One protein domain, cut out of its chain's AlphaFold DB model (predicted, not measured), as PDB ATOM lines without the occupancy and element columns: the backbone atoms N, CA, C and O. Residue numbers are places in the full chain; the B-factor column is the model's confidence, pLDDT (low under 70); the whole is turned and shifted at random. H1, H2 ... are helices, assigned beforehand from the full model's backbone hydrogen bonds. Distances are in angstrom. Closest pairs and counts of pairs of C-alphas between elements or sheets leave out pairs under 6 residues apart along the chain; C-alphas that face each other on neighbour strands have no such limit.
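AT A GLANCE: This is residues 154 to 255 of the 260 residues of an uncharacterized protein of Streptomyces sp. 4R-3d (UniProt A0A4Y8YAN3). One long helix, H6, runs through the domain as a spine, with H5 crossing it steeply on one side and H4 side by side with H5. The centres of H3, H5 and H6 make a triangle: H3 packs on H6 with residues 173 to 176 and then runs away from it, coming close to H5 at Thr 177 and Ser 212, while H2 packs on H3, and H1 is loosely placed, near H2 and H6 but touching no helix. The printed part has 102 residues with six named helices, H1 to H6 in chain order, no named strand, and the class all helix. The whole is compact, with a radius of gyration of the C-alphas of 13.3 A and spans of 37 by 33 by 20 A.

HOW THE PARTS SIT: H1, residues 154 to 162, is close to but not clearly touching H2, residues 164 to 168; their closest C-alphas, of Phe 160 and Tyr 167, are 7.1 A apart. H2 touches H3, residues 173 to 186, which meets it with residues 175 to 179 alone; the closest C-alphas, of Val 168 and Gly 175, are 6.0 A apart. H4, residues 195 to 203, touches H5, residues 211 to 219, at a shallow tilt of 24 degrees, the same way, with the C-alphas of Thr 196 and Trp 211 closest at 5.0 A. H6, residues 231 to 254, touches H5 with residues 236 to 244 alone, closest at the C-alphas of Val 219 and Gly 240, 5.7 A; they stand about perpendicular at 72 degrees, only just past steep. H3 touches H6 with residues 173 to 176 alone, meeting residues 234 to 238 of H6; the closest C-alphas, of Tyr 173 and His 234, are 5.3 A apart. Their tilt of 35.5 degrees, the same way, is only just steep. The packing of the helices is only just mostly crossed, with 1 of 3 touching pairs that have a tilt at a shallow one. H1 and H6 are close but not clearly touching, with the C-alphas of Ser 161 and Phe 242 closest at 7.1 A. H1 and H3 are apart, and so are H3 and H4. Every O i to N i+4 pair is within hydrogen-bond range in H2, H3, H4, H5 and H6; in H1 4 of 5 are.

IN THESE COORDINATES: H1 begins at C-alpha 154, (51.246, -51.964, -33.018), and is 12.3 A long; H2 is 6.3 A. H3 begins at C-alpha 173, (52.196, -34.541, -44.703), and is 19.9 A long. H4 is 11.0 A and H5 12.3 A. H6, the longest at 34.8 A, ends at C-alpha 254, (36.695, -52.289, -29.410).

THE WHOLE: The two C-alphas farthest apart, of Pro 228 and Gln 255, are 39.5 A from each other. The printed part has no cut. The link from H5 to H6, 11 residues, is long. The mean pLDDT of the printed part is 87.3; residues 154 to 155, 186 to 188 and 254 to 255 are under 70.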
ATOM      1  N   GLN A 154      51.138 -52.739 -34.249       64.38
ATOM      2  CA  GLN A 154      51.246 -51.964 -33.018       64.38
ATOM      3  C   GLN A 154      52.676 -51.499 -32.689       64.38
ATOM      4  O   GLN A 154      52.896 -50.322 -32.427       64.38
ATOM      5  N   ARG A 155      53.672 -52.392 -32.719       65.81
ATOM      6  CA  ARG A 155      55.075 -52.043 -32.446       65.81
ATOM      7  C   ARG A 155      55.663 -51.149 -33.539       65.81
ATOM      8  O   ARG A 155      56.405 -50.222 -33.218       65.81
ATOM      9  N   PHE A 156      55.316 -51.411 -34.801       80.25
ATOM     10  CA  PHE A 156      55.640 -50.517 -35.910       80.25
ATOM     11  C   PHE A 156      55.060 -49.124 -35.650       80.25
ATOM     12  O   PHE A 156      55.800 -48.144 -35.654       80.25
ATOM     13  N   TRP A 157      53.761 -49.047 -35.352       83.88
ATOM     14  CA  TRP A 157      53.050 -47.795 -35.127       83.88
ATOM     15  C   TRP A 157      53.623 -46.998 -33.952       83.88
ATOM     16  O   TRP A 157      53.901 -45.804 -34.082       83.88
ATOM     17  N   GLU A 158      53.916 -47.656 -32.827       79.12
ATOM     18  CA  GLU A 158      54.595 -47.040 -31.682       79.12
ATOM     19  C   GLU A 158      55.977 -46.483 -32.054       79.12
ATOM     20  O   GLU A 158      56.393 -45.438 -31.549       79.12
ATOM     21  N   GLY A 159      56.718 -47.182 -32.918       79.62
ATOM     22  CA  GLY A 159      58.027 -46.748 -33.398       79.62
ATOM     23  C   GLY A 159      57.940 -45.576 -34.376       79.62
ATOM     24  O   GLY A 159      58.705 -44.614 -34.249       79.62
ATOM     25  N   PHE A 160      57.005 -45.653 -35.320       86.50
ATOM     26  CA  PHE A 160      56.786 -44.683 -36.385       86.50
ATOM     27  C   PHE A 160      56.247 -43.352 -35.857       86.50
ATOM     28  O   PHE A 160      56.780 -42.296 -36.203       86.50
ATOM     29  N   SER A 161      55.263 -43.383 -34.955       87.81
ATOM     30  CA  SER A 161      54.687 -42.182 -34.331       87.81
ATOM     31  C   SER A 161      55.703 -41.421 -33.468       87.81
ATOM     32  O   SER A 161      55.747 -40.193 -33.491       87.81
ATOM     33  N   LYS A 162      56.590 -42.131 -32.756       87.19
ATOM     34  CA  LYS A 162      57.621 -41.517 -31.896       87.19
ATOM     35  C   LYS A 162      58.834 -40.995 -32.662       87.19
ATOM     36  O   LYS A 162      59.519 -40.094 -32.181       87.19
ATOM     37  N   ARG A 163      59.168 -41.599 -33.806       89.19
ATOM     38  CA  ARG A 163      60.420 -41.332 -34.540       89.19
ATOM     39  C   ARG A 163      60.189 -41.131 -36.030       89.19
ATOM     40  O   ARG A 163      61.000 -41.571 -36.837       89.19
ATOM     41  N   THR A 164      59.122 -40.438 -36.409       89.12
ATOM     42  CA  THR A 164      58.684 -40.294 -37.808       89.12
ATOM     43  C   THR A 164      59.805 -39.852 -38.751       89.12
ATOM     44  O   THR A 164      59.981 -40.439 -39.815       89.12
ATOM     45  N   GLY A 165      60.643 -38.894 -38.334       81.44
ATOM     46  CA  GLY A 165      61.779 -38.414 -39.132       81.44
ATOM     47  C   GLY A 165      62.825 -39.484 -39.475       81.44
ATOM     48  O   GLY A 165      63.490 -39.367 -40.497       81.44
ATOM     49  N   MET A 166      62.941 -40.558 -38.684       84.88
ATOM     50  CA  MET A 166      63.816 -41.697 -38.994       84.88
ATOM     51  C   MET A 166      63.331 -42.485 -40.220       84.88
ATOM     52  O   MET A 166      64.146 -43.084 -40.913       84.88
ATOM     53  N   TYR A 167      62.022 -42.488 -40.476       81.00
ATOM     54  CA  TYR A 167      61.395 -43.266 -41.545       81.00
ATOM     55  C   TYR A 167      61.209 -42.442 -42.820       81.00
ATOM     56  O   TYR A 167      61.483 -42.928 -43.910       81.00
ATOM     57  N   VAL A 168      60.776 -41.186 -42.682       84.69
ATOM     58  CA  VAL A 168      60.416 -40.332 -43.831       84.69
ATOM     59  C   VAL A 168      61.483 -39.286 -44.171       84.69
ATOM     60  O   VAL A 168      61.353 -38.553 -45.149       84.69
ATOM     61  N   GLY A 169      62.534 -39.167 -43.351       87.94
ATOM     62  CA  GLY A 169      63.555 -38.125 -43.463       87.94
ATOM     63  C   GLY A 169      62.993 -36.744 -43.123       87.94
ATOM     64  O   GLY A 169      63.115 -36.267 -41.994       87.94
ATOM     65  N   ARG A 170      62.342 -36.093 -44.094       87.44
ATOM     66  CA  ARG A 170      61.676 -34.797 -43.906       87.44
ATOM     67  C   ARG A 170      60.193 -35.006 -43.605       87.44
ATOM     68  O   ARG A 170      59.430 -35.430 -44.465       87.44
ATOM     69  N   VAL A 171      59.780 -34.645 -42.391       91.81
ATOM     70  CA  VAL A 171      58.394 -34.811 -41.928       91.81
ATOM     71  C   VAL A 171      57.483 -33.774 -42.593       91.81
ATOM     72  O   VAL A 171      57.337 -32.649 -42.121       91.81
ATOM     73  N   THR A 172      56.905 -34.171 -43.721       95.44
ATOM     74  CA  THR A 172      55.840 -33.472 -44.450       95.44
ATOM     75  C   THR A 172      54.604 -34.358 -44.461       95.44
ATOM     76  O   THR A 172      54.707 -35.567 -44.250       95.44
ATOM     77  N   TYR A 173      53.437 -33.771 -44.688       96.50
ATOM     78  CA  TYR A 173      52.196 -34.541 -44.703       96.50
ATOM     79  C   TYR A 173      52.190 -35.565 -45.846       96.50
ATOM     80  O   TYR A 173      51.873 -36.736 -45.650       96.50
ATOM     81  N   GLU A 174      52.651 -35.148 -47.016       93.56
ATOM     82  CA  GLU A 174      52.805 -35.958 -48.218       93.56
ATOM     83  C   GLU A 174      53.827 -37.076 -47.994       93.56
ATOM     84  O   GLU A 174      53.562 -38.228 -48.314       93.56
ATOM     85  N   GLY A 175      54.971 -36.770 -47.372       93.31
ATOM     86  CA  GLY A 175      55.987 -37.779 -47.063       93.31
ATOM     87  C   GLY A 175      55.507 -38.831 -46.059       93.31
ATOM     88  O   GLY A 175      55.797 -40.014 -46.215       93.31
ATOM     89  N   VAL A 176      54.746 -38.419 -45.041       95.75
ATOM     90  CA  VAL A 176      54.176 -39.337 -44.040       95.75
ATOM     91  C   VAL A 176      53.077 -40.205 -44.645       95.75
ATOM     92  O   VAL A 176      53.068 -41.411 -44.413       95.75
ATOM     93  N   THR A 177      52.181 -39.617 -45.436       96.00
ATOM     94  CA  THR A 177      51.097 -40.367 -46.084       96.00
ATOM     95  C   THR A 177      51.625 -41.344 -47.131       96.00
ATOM     96  O   THR A 177      51.223 -42.501 -47.104       96.00
ATOM     97  N   ALA A 178      52.593 -40.942 -47.962       91.38
ATOM     98  CA  ALA A 178      53.235 -41.832 -48.932       91.38
ATOM     99  C   ALA A 178      53.972 -43.004 -48.264       91.38
ATOM    100  O   ALA A 178      53.911 -44.131 -48.751       91.38
ATOM    101  N   PHE A 179      54.648 -42.763 -47.133       91.38
ATOM    102  CA  PHE A 179      55.296 -43.839 -46.386       91.38
ATOM    103  C   PHE A 179      54.280 -44.834 -45.815       91.38
ATOM    104  O   PHE A 179      54.488 -46.039 -45.922       91.38
ATOM    105  N   LEU A 180      53.194 -44.345 -45.206       90.50
ATOM    106  CA  LEU A 180      52.156 -45.205 -44.633       90.50
ATOM    107  C   LEU A 180      51.431 -46.020 -45.706       90.50
ATOM    108  O   LEU A 180      51.202 -47.204 -45.491       90.50
ATOM    109  N   ASP A 181      51.140 -45.413 -46.855       86.75
ATOM    110  CA  ASP A 181      50.536 -46.089 -48.007       86.75
ATOM    111  C   ASP A 181      51.450 -47.208 -48.536       86.75
ATOM    112  O   ASP A 181      51.025 -48.350 -48.696       86.75
ATOM    113  N   GLY A 182      52.749 -46.924 -48.692       81.50
ATOM    114  CA  GLY A 182      53.737 -47.929 -49.086       81.50
ATOM    115  C   GLY A 182      53.924 -49.043 -48.051       81.50
ATOM    116  O   GLY A 182      54.063 -50.209 -48.419       81.50
ATOM    117  N   TYR A 183      53.907 -48.707 -46.758       82.31
ATOM    118  CA  TYR A 183      54.000 -49.688 -45.675       82.31
ATOM    119  C   TYR A 183      52.770 -50.600 -45.633       82.31
ATOM    120  O   TYR A 183      52.918 -51.815 -45.529       82.31
ATOM    121  N   ASP A 184      51.568 -50.030 -45.739       80.88
ATOM    122  CA  ASP A 184      50.317 -50.786 -45.781       80.88
ATOM    123  C   ASP A 184      50.273 -51.701 -47.006       80.88
ATOM    124  O   ASP A 184      50.021 -52.897 -46.868       80.88
ATOM    125  N   HIS A 185      50.648 -51.190 -48.182       75.25
ATOM    126  CA  HIS A 185      50.747 -51.985 -49.401       75.25
ATOM    127  C   HIS A 185      51.718 -53.167 -49.249       75.25
ATOM    128  O   HIS A 185      51.365 -54.305 -49.563       75.25
ATOM    129  N   ALA A 186      52.914 -52.932 -48.700       67.62
ATOM    130  CA  ALA A 186      53.887 -53.991 -48.418       67.62
ATOM    131  C   ALA A 186      53.401 -54.980 -47.338       67.62
ATOM    132  O   ALA A 186      53.802 -56.144 -47.336       67.62
ATOM    133  N   GLY A 187      52.527 -54.529 -46.434       61.31
ATOM    134  CA  GLY A 187      51.855 -55.324 -45.407       61.31
ATOM    135  C   GLY A 187      50.569 -56.020 -45.873       61.31
ATOM    136  O   GLY A 187      49.855 -56.575 -45.037       61.31
ATOM    137  N   GLY A 188      50.255 -55.997 -47.174       69.25
ATOM    138  CA  GLY A 188      49.066 -56.642 -47.741       69.25
ATOM    139  C   GLY A 188      47.759 -55.860 -47.566       69.25
ATOM    140  O   GLY A 188      46.690 -56.451 -47.677       69.25
ATOM    141  N   GLY A 189      47.828 -54.558 -47.282       70.00
ATOM    142  CA  GLY A 189      46.668 -53.668 -47.148       70.00
ATOM    143  C   GLY A 189      45.903 -53.813 -45.831       70.00
ATOM    144  O   GLY A 189      44.736 -53.443 -45.750       70.00
ATOM    145  N   VAL A 190      46.507 -54.437 -44.816       72.81
ATOM    146  CA  VAL A 190      45.816 -54.815 -43.571       72.81
ATOM    147  C   VAL A 190      45.831 -53.694 -42.527       72.81
ATOM    148  O   VAL A 190      44.942 -53.641 -41.680       72.81
ATOM    149  N   LEU A 191      46.828 -52.806 -42.545       80.00
ATOM    150  CA  LEU A 191      46.982 -51.752 -41.538       80.00
ATOM    151  C   LEU A 191      45.904 -50.673 -41.685       80.00
ATOM    152  O   LEU A 191      45.373 -50.215 -40.676       80.00
ATOM    153  N   LEU A 192      45.603 -50.258 -42.917       84.00
ATOM    154  CA  LEU A 192      44.663 -49.167 -43.210       84.00
ATOM    155  C   LEU A 192      43.311 -49.666 -43.750       84.00
ATOM    156  O   LEU A 192      42.473 -48.858 -44.154       84.00
ATOM    157  N   SER A 193      43.081 -50.982 -43.736       84.94
ATOM    158  CA  SER A 193      41.822 -51.595 -44.170       84.94
ATOM    159  C   SER A 193      40.633 -51.037 -43.388       84.94
ATOM    160  O   SER A 193      40.598 -51.141 -42.164       84.94
ATOM    161  N   GLY A 194      39.655 -50.448 -44.081       85.81
ATOM    162  CA  GLY A 194      38.460 -49.857 -43.466       85.81
ATOM    163  C   GLY A 194      38.628 -48.419 -42.957       85.81
ATOM    164  O   GLY A 194      37.677 -47.848 -42.419       85.81
ATOM    165  N   LEU A 195      39.811 -47.805 -43.102       90.06
ATOM    166  CA  LEU A 195      40.056 -46.437 -42.627       90.06
ATOM    167  C   LEU A 195      39.192 -45.402 -43.362       90.06
ATOM    168  O   LEU A 195      38.690 -44.469 -42.736       90.06
ATOM    169  N   THR A 196      39.017 -45.554 -44.678       89.25
ATOM    170  CA  THR A 196      38.241 -44.614 -45.509       89.25
ATOM    171  C   THR A 196      36.771 -44.595 -45.091       89.25
ATOM    172  O   THR A 196      36.167 -43.530 -44.939       89.25
ATOM    173  N   GLU A 197      36.205 -45.781 -44.873       88.25
ATOM    174  CA  GLU A 197      34.841 -45.996 -44.406       88.25
ATOM    175  C   GLU A 197      34.673 -45.442 -42.989       88.25
ATOM    176  O   GLU A 197      33.768 -44.651 -42.731       88.25
ATOM    177  N   TRP A 198      35.609 -45.755 -42.087       92.50
ATOM    178  CA  TRP A 198      35.573 -45.255 -40.716       92.50
ATOM    179  C   TRP A 198      35.654 -43.722 -40.636       92.50
ATOM    180  O   TRP A 198      34.919 -43.108 -39.856       92.50
ATOM    181  N   LEU A 199      36.512 -43.085 -41.444       93.50
ATOM    182  CA  LEU A 199      36.618 -41.623 -41.526       93.50
ATOM    183  C   LEU A 199      35.328 -40.998 -42.063       93.50
ATOM    184  O   LEU A 199      34.881 -39.970 -41.544       93.50
ATOM    185  N   ALA A 200      34.719 -41.605 -43.079       89.44
ATOM    186  CA  ALA A 200      33.453 -41.132 -43.615       89.44
ATOM    187  C   ALA A 200      32.326 -41.216 -42.576       89.44
ATOM    188  O   ALA A 200      31.636 -40.222 -42.339       89.44
ATOM    189  N   ASP A 201      32.191 -42.359 -41.909       89.12
ATOM    190  CA  ASP A 201      31.090 -42.623 -40.984       89.12
ATOM    191  C   ASP A 201      31.247 -41.867 -39.659       89.12
ATOM    192  O   ASP A 201      30.283 -41.311 -39.129       89.12
ATOM    193  N   THR A 202      32.470 -41.794 -39.126       89.56
ATOM    194  CA  THR A 202      32.726 -41.241 -37.785       89.56
ATOM    195  C   THR A 202      33.044 -39.751 -37.815       89.56
ATOM    196  O   THR A 202      32.719 -39.023 -36.874       89.56
ATOM    197  N   LYS A 203      33.705 -39.269 -38.874       88.25
ATOM    198  CA  LYS A 203      34.185 -37.881 -38.974       88.25
ATOM    199  C   LYS A 203      33.455 -37.067 -40.039       88.25
ATOM    200  O   LYS A 203      33.823 -35.916 -40.255       88.25
ATOM    201  N   GLN A 204      32.429 -37.643 -40.677       82.88
ATOM    202  CA  GLN A 204      31.684 -37.021 -41.779       82.88
ATOM    203  C   GLN A 204      32.607 -36.581 -42.925       82.88
ATOM    204  O   GLN A 204      32.340 -35.598 -43.621       82.88
ATOM    205  N   ALA A 205      33.724 -37.290 -43.111       83.06
ATOM    206  CA  ALA A 205      34.619 -37.026 -44.220       83.06
ATOM    207  C   ALA A 205      33.950 -37.437 -45.541       83.06
ATOM    208  O   ALA A 205      33.151 -38.371 -45.594       83.06
ATOM    209  N   GLY A 206      34.265 -36.741 -46.635       81.31
ATOM    210  CA  GLY A 206      33.668 -37.050 -47.934       81.31
ATOM    211  C   GLY A 206      33.972 -38.488 -48.368       81.31
ATOM    212  O   GLY A 206      35.138 -38.846 -48.517       81.31
ATOM    213  N   GLN A 207      32.935 -39.291 -48.625       79.81
ATOM    214  CA  GLN A 207      33.057 -40.695 -49.065       79.81
ATOM    215  C   GLN A 207      33.756 -40.855 -50.427       79.81
ATOM    216  O   GLN A 207      34.269 -41.919 -50.744       79.81
ATOM    217  N   ASN A 208      33.809 -39.785 -51.226       85.75
ATOM    218  CA  ASN A 208      34.409 -39.788 -52.565       85.75
ATOM    219  C   ASN A 208      35.909 -39.433 -52.561       85.75
ATOM    220  O   ASN A 208      36.498 -39.237 -53.623       85.75
ATOM    221  N   LEU A 209      36.511 -39.253 -51.382       86.94
ATOM    222  CA  LEU A 209      37.907 -38.860 -51.218       86.94
ATOM    223  C   LEU A 209      38.740 -40.054 -50.751       86.94
ATOM    224  O   LEU A 209      38.295 -40.836 -49.918       86.94
ATOM    225  N   VAL A 210      39.983 -40.143 -51.231       90.25
ATOM    226  CA  VAL A 210      40.983 -41.051 -50.647       90.25
ATOM    227  C   VAL A 210      41.255 -40.674 -49.187       90.25
ATOM    228  O   VAL A 210      41.150 -39.497 -48.826       90.25
ATOM    229  N   TRP A 211      41.649 -41.644 -48.357       94.31
ATOM    230  CA  TRP A 211      41.831 -41.457 -46.910       94.31
ATOM    231  C   TRP A 211      42.730 -40.259 -46.555       94.31
ATOM    232  O   TRP A 211      42.440 -39.507 -45.625       94.31
ATOM    233  N   SER A 212      43.794 -40.011 -47.324       94.94
ATOM    234  CA  SER A 212      44.693 -38.877 -47.088       94.94
ATOM    235  C   SER A 212      43.987 -37.537 -47.328       94.94
ATOM    236  O   SER A 212      44.085 -36.612 -46.529       94.94
ATOM    237  N   ALA A 213      43.158 -37.426 -48.363       93.31
ATOM    238  CA  ALA A 213      42.349 -36.231 -48.583       93.31
ATOM    239  C   ALA A 213      41.247 -36.064 -47.518       93.31
ATOM    240  O   ALA A 213      40.965 -34.937 -47.102       93.31
ATOM    241  N   GLN A 214      40.662 -37.163 -47.030       94.69
ATOM    242  CA  GLN A 214      39.695 -37.138 -45.927       94.69
ATOM    243  C   GLN A 214      40.315 -36.588 -44.639       94.69
ATOM    244  O   GLN A 214      39.739 -35.698 -44.016       94.69
ATOM    245  N   VAL A 215      41.516 -37.048 -44.277       96.06
ATOM    246  CA  VAL A 215      42.255 -36.561 -43.102       96.06
ATOM    247  C   VAL A 215      42.472 -35.050 -43.175       96.06
ATOM    248  O   VAL A 215      42.241 -34.357 -42.188       96.06
ATOM    249  N   VAL A 216      42.849 -34.505 -44.335       95.31
ATOM    250  CA  VAL A 216      42.992 -33.047 -44.503       95.31
ATOM    251  C   VAL A 216      41.667 -32.328 -44.255       95.31
ATOM    252  O   VAL A 216      41.656 -31.315 -43.559       95.31
ATOM    253  N   GLY A 217      40.553 -32.851 -44.774       93.12
ATOM    254  CA  GLY A 217      39.224 -32.277 -44.541       93.12
ATOM    255  C   GLY A 217      38.821 -32.269 -43.064       93.12
ATOM    256  O   GLY A 217      38.237 -31.296 -42.595       93.12
ATOM    257  N   VAL A 218      39.191 -33.313 -42.316       94.50
ATOM    258  CA  VAL A 218      38.922 -33.409 -40.873       94.50
ATOM    259  C   VAL A 218      39.826 -32.470 -40.064       94.50
ATOM    260  O   VAL A 218      39.360 -31.806 -39.140       94.50
ATOM    261  N   VAL A 219      41.114 -32.381 -40.406       96.25
ATOM    262  CA  VAL A 219      42.095 -31.555 -39.677       96.25
ATOM    263  C   VAL A 219      41.936 -30.059 -39.971       96.25
ATOM    264  O   VAL A 219      42.227 -29.224 -39.110       96.25
ATOM    265  N   PHE A 220      41.456 -29.709 -41.165       94.50
ATOM    266  CA  PHE A 220      41.238 -28.333 -41.603       94.50
ATOM    267  C   PHE A 220      39.768 -28.104 -41.996       94.50
ATOM    268  O   PHE A 220      39.453 -27.964 -43.180       94.50
ATOM    269  N   PRO A 221      38.850 -27.992 -41.017       86.69
ATOM    270  CA  PRO A 221      37.419 -27.812 -41.291       86.69
ATOM    271  C   PRO A 221      37.097 -26.485 -41.998       86.69
ATOM    272  O   PRO A 221      36.058 -26.361 -42.639       86.69
ATOM    273  N   GLY A 222      37.993 -25.493 -41.914       86.69
ATOM    274  CA  GLY A 222      37.902 -24.231 -42.658       86.69
ATOM    275  C   GLY A 222      38.315 -24.327 -44.134       86.69
ATOM    276  O   GLY A 222      38.288 -23.315 -44.830       86.69
ATOM    277  N   GLY A 223      38.698 -25.515 -44.606       85.19
ATOM    278  CA  GLY A 223      39.191 -25.763 -45.957       85.19
ATOM    279  C   GLY A 223      40.689 -26.064 -45.997       85.19
ATOM    280  O   GLY A 223      41.454 -25.677 -45.113       85.19
ATOM    281  N   ARG A 224      41.106 -26.771 -47.053       89.00
ATOM    282  CA  ARG A 224      42.507 -27.146 -47.282       89.00
ATOM    283  C   ARG A 224      43.392 -25.889 -47.376       89.00
ATOM    284  O   ARG A 224      43.044 -24.982 -48.135       89.00
ATOM    285  N   PRO A 225      44.547 -25.852 -46.685       92.31
ATOM    286  CA  PRO A 225      45.511 -24.767 -46.836       92.31
ATOM    287  C   PRO A 225      46.000 -24.609 -48.279       92.31
ATOM    288  O   PRO A 225      46.158 -25.599 -49.004       92.31
ATOM    289  N   ALA A 226      46.266 -23.367 -48.687       91.19
ATOM    290  CA  ALA A 226      46.820 -23.068 -50.003       91.19
ATOM    291  C   ALA A 226      48.250 -23.610 -50.134       91.19
ATOM    292  O   ALA A 226      49.028 -23.588 -49.183       91.19
ATOM    293  N   GLU A 227      48.605 -24.092 -51.323       89.06
ATOM    294  CA  GLU A 227      49.962 -24.566 -51.588       89.06
ATOM    295  C   GLU A 227      50.913 -23.402 -51.920       89.06
ATOM    296  O   GLU A 227      50.501 -22.440 -52.576       89.06
ATOM    297  N   PRO A 228      52.198 -23.489 -51.522       92.06
ATOM    298  CA  PRO A 228      52.808 -24.560 -50.727       92.06
ATOM    299  C   PRO A 228      52.477 -24.442 -49.232       92.06
ATOM    300  O   PRO A 228      52.419 -23.341 -48.687       92.06
ATOM    301  N   TRP A 229      52.329 -25.581 -48.554       94.62
ATOM    302  CA  TRP A 229      52.073 -25.596 -47.113       94.62
ATOM    303  C   TRP A 229      53.287 -25.114 -46.316       94.62
ATOM    304  O   TRP A 229      54.448 -25.429 -46.593       94.62
ATOM    305  N   SER A 230      53.006 -24.366 -45.261       95.19
ATOM    306  CA  SER A 230      53.974 -23.960 -44.259       95.19
ATOM    307  C   SER A 230      54.419 -25.149 -43.389       95.19
ATOM    308  O   SER A 230      53.689 -26.130 -43.203       95.19
ATOM    309  N   PRO A 231      55.595 -25.061 -42.738       94.50
ATOM    310  CA  PRO A 231      56.027 -26.068 -41.766       94.50
ATOM    311  C   PRO A 231      55.060 -26.257 -40.587       94.50
ATOM    312  O   PRO A 231      55.096 -27.284 -39.909       94.50
ATOM    313  N   GLN A 232      54.230 -25.257 -40.279       95.00
ATOM    314  CA  GLN A 232      53.210 -25.373 -39.242       95.00
ATOM    315  C   GLN A 232      52.008 -26.179 -39.734       95.00
ATOM    316  O   GLN A 232      51.567 -27.069 -39.014       95.00
ATOM    317  N   GLU A 233      51.546 -25.941 -40.961       96.69
ATOM    318  CA  GLU A 233      50.447 -26.697 -41.573       96.69
ATOM    319  C   GLU A 233      50.814 -28.170 -41.757       96.69
ATOM    320  O   GLU A 233      50.037 -29.034 -41.359       96.69
ATOM    321  N   HIS A 234      52.029 -28.487 -42.224       96.44
ATOM    322  CA  HIS A 234      52.489 -29.880 -42.267       96.44
ATOM    323  C   HIS A 234      52.508 -30.533 -40.878       96.44
ATOM    324  O   HIS A 234      52.062 -31.669 -40.733       96.44
ATOM    325  N   ARG A 235      52.993 -29.832 -39.843       95.25
ATOM    326  CA  ARG A 235      53.001 -30.368 -38.469       95.25
ATOM    327  C   ARG A 235      51.590 -30.603 -37.939       95.25
ATOM    328  O   ARG A 235      51.351 -31.643 -37.337       95.25
ATOM    329  N   GLN A 236      50.673 -29.667 -38.175       96.75
ATOM    330  CA  GLN A 236      49.271 -29.805 -37.788       96.75
ATOM    331  C   GLN A 236      48.615 -30.990 -38.506       96.75
ATOM    332  O   GLN A 236      47.966 -31.805 -37.856       96.75
ATOM    333  N   ALA A 237      48.833 -31.127 -39.814       97.19
ATOM    334  CA  ALA A 237      48.298 -32.222 -40.616       97.19
ATOM    335  C   ALA A 237      48.818 -33.594 -40.158       97.19
ATOM    336  O   ALA A 237      48.036 -34.528 -40.002       97.19
ATOM    337  N   VAL A 238      50.124 -33.715 -39.890       97.38
ATOM    338  CA  VAL A 238      50.736 -34.961 -39.394       97.38
ATOM    339  C   VAL A 238      50.244 -35.306 -37.988       97.38
ATOM    340  O   VAL A 238      49.911 -36.458 -37.726       97.38
ATOM    341  N   ALA A 239      50.147 -34.324 -37.090       96.44
ATOM    342  CA  ALA A 239      49.619 -34.554 -35.746       96.44
ATOM    343  C   ALA A 239      48.147 -35.000 -35.779       96.44
ATOM    344  O   ALA A 239      47.771 -35.939 -35.083       96.44
ATOM    345  N   GLY A 240      47.330 -34.360 -36.621       96.94
ATOM    346  CA  GLY A 240      45.934 -34.735 -36.814       96.94
ATOM    347  C   GLY A 240      45.769 -36.123 -37.436       96.94
ATOM    348  O   GLY A 240      44.937 -36.898 -36.976       96.94
ATOM    349  N   LEU A 241      46.611 -36.479 -38.412       96.94
ATOM    350  CA  LEU A 241      46.673 -37.835 -38.963       96.94
ATOM    351  C   LEU A 241      46.952 -38.877 -37.875       96.94
ATOM    352  O   LEU A 241      46.256 -39.885 -37.808       96.94
ATOM    353  N   PHE A 242      47.950 -38.643 -37.021       95.81
ATOM    354  CA  PHE A 242      48.301 -39.592 -35.964       95.81
ATOM    355  C   PHE A 242      47.181 -39.759 -34.944       95.81
ATOM    356  O   PHE A 242      46.855 -40.890 -34.605       95.81
ATOM    357  N   ALA A 243      46.532 -38.665 -34.539       95.31
ATOM    358  CA  ALA A 243      45.378 -38.736 -33.648       95.31
ATOM    359  C   ALA A 243      44.226 -39.556 -34.258       95.31
ATOM    360  O   ALA A 243      43.646 -40.401 -33.582       95.31
ATOM    361  N   LEU A 244      43.928 -39.359 -35.547       95.81
ATOM    362  CA  LEU A 244      42.883 -40.119 -36.237       95.81
ATOM    363  C   LEU A 244      43.225 -41.607 -36.364       95.81
ATOM    364  O   LEU A 244      42.340 -42.440 -36.198       95.81
ATOM    365  N   LEU A 245      44.488 -41.946 -36.631       93.62
ATOM    366  CA  LEU A 245      44.936 -43.338 -36.691       93.62
ATOM    367  C   LEU A 245      44.913 -44.011 -35.312       93.62
ATOM    368  O   LEU A 245      44.485 -45.156 -35.214       93.62
ATOM    369  N   ASP A 246      45.290 -43.304 -34.245       91.31
ATOM    370  CA  ASP A 246      45.163 -43.809 -32.872       91.31
ATOM    371  C   ASP A 246      43.696 -44.104 -32.514       91.31
ATOM    372  O   ASP A 246      43.385 -45.169 -31.976       91.31
ATOM    373  N   GLU A 247      42.778 -43.190 -32.851       92.56
ATOM    374  CA  GLU A 247      41.337 -43.390 -32.659       92.56
ATOM    375  C   GLU A 247      40.800 -44.571 -33.479       92.56
ATOM    376  O   GLU A 247      40.036 -45.389 -32.962       92.56
ATOM    377  N   PHE A 248      41.216 -44.684 -34.741       90.69
ATOM    378  CA  PHE A 248      40.839 -45.784 -35.620       90.69
ATOM    379  C   PHE A 248      41.321 -47.138 -35.082       90.69
ATOM    380  O   PHE A 248      40.541 -48.085 -34.982       90.69
ATOM    381  N   PHE A 249      42.579 -47.241 -34.649       86.62
ATOM    382  CA  PHE A 249      43.107 -48.484 -34.084       86.62
ATOM    383  C   PHE A 249      42.437 -48.857 -32.759       86.62
ATOM    384  O   PHE A 249      42.183 -50.038 -32.516       86.62
ATOM    385  N   ALA A 250      42.090 -47.875 -31.924       86.19
ATOM    386  CA  ALA A 250      41.291 -48.117 -30.726       86.19
ATOM    387  C   ALA A 250      39.877 -48.621 -31.073       86.19
ATOM    388  O   ALA A 250      39.362 -49.518 -30.404       86.19
ATOM    389  N   HIS A 251      39.264 -48.090 -32.136       81.69
ATOM    390  CA  HIS A 251      37.968 -48.551 -32.630       81.69
ATOM    391  C   HIS A 251      38.010 -50.018 -33.080       81.69
ATOM    392  O   HIS A 251      37.144 -50.793 -32.675       81.69
ATOM    393  N   LEU A 252      39.040 -50.422 -33.833       78.00
ATOM    394  CA  LEU A 252      39.222 -51.815 -34.259       78.00
ATOM    395  C   LEU A 252      39.385 -52.782 -33.073       78.00
ATOM    396  O   LEU A 252      38.878 -53.895 -33.119       78.00
ATOM    397  N   GLN A 253      40.049 -52.364 -31.991       73.94
ATOM    398  CA  GLN A 253      40.190 -53.183 -30.777       73.94
ATOM    399  C   GLN A 253      38.887 -53.306 -29.971       73.94
ATOM    400  O   GLN A 253      38.728 -54.250 -29.198       73.94
ATOM    401  N   GLY A 254      37.975 -52.341 -30.115       63.66
ATOM    402  CA  GLY A 254      36.695 -52.289 -29.410       63.66
ATOM    403  C   GLY A 254      35.548 -53.027 -30.106       63.66
ATOM    404  O   GLY A 254      34.493 -53.191 -29.492       63.66
ATOM    405  N   GLN A 255      35.729 -53.470 -31.353       55.81
ATOM    406  CA  GLN A 255      34.754 -54.297 -32.063       55.81
ATOM    407  C   GLN A 255      35.085 -55.788 -31.869       55.81
ATOM    408  O   GLN A 255      36.075 -56.261 -32.423       55.81
TER     409      GLN A 255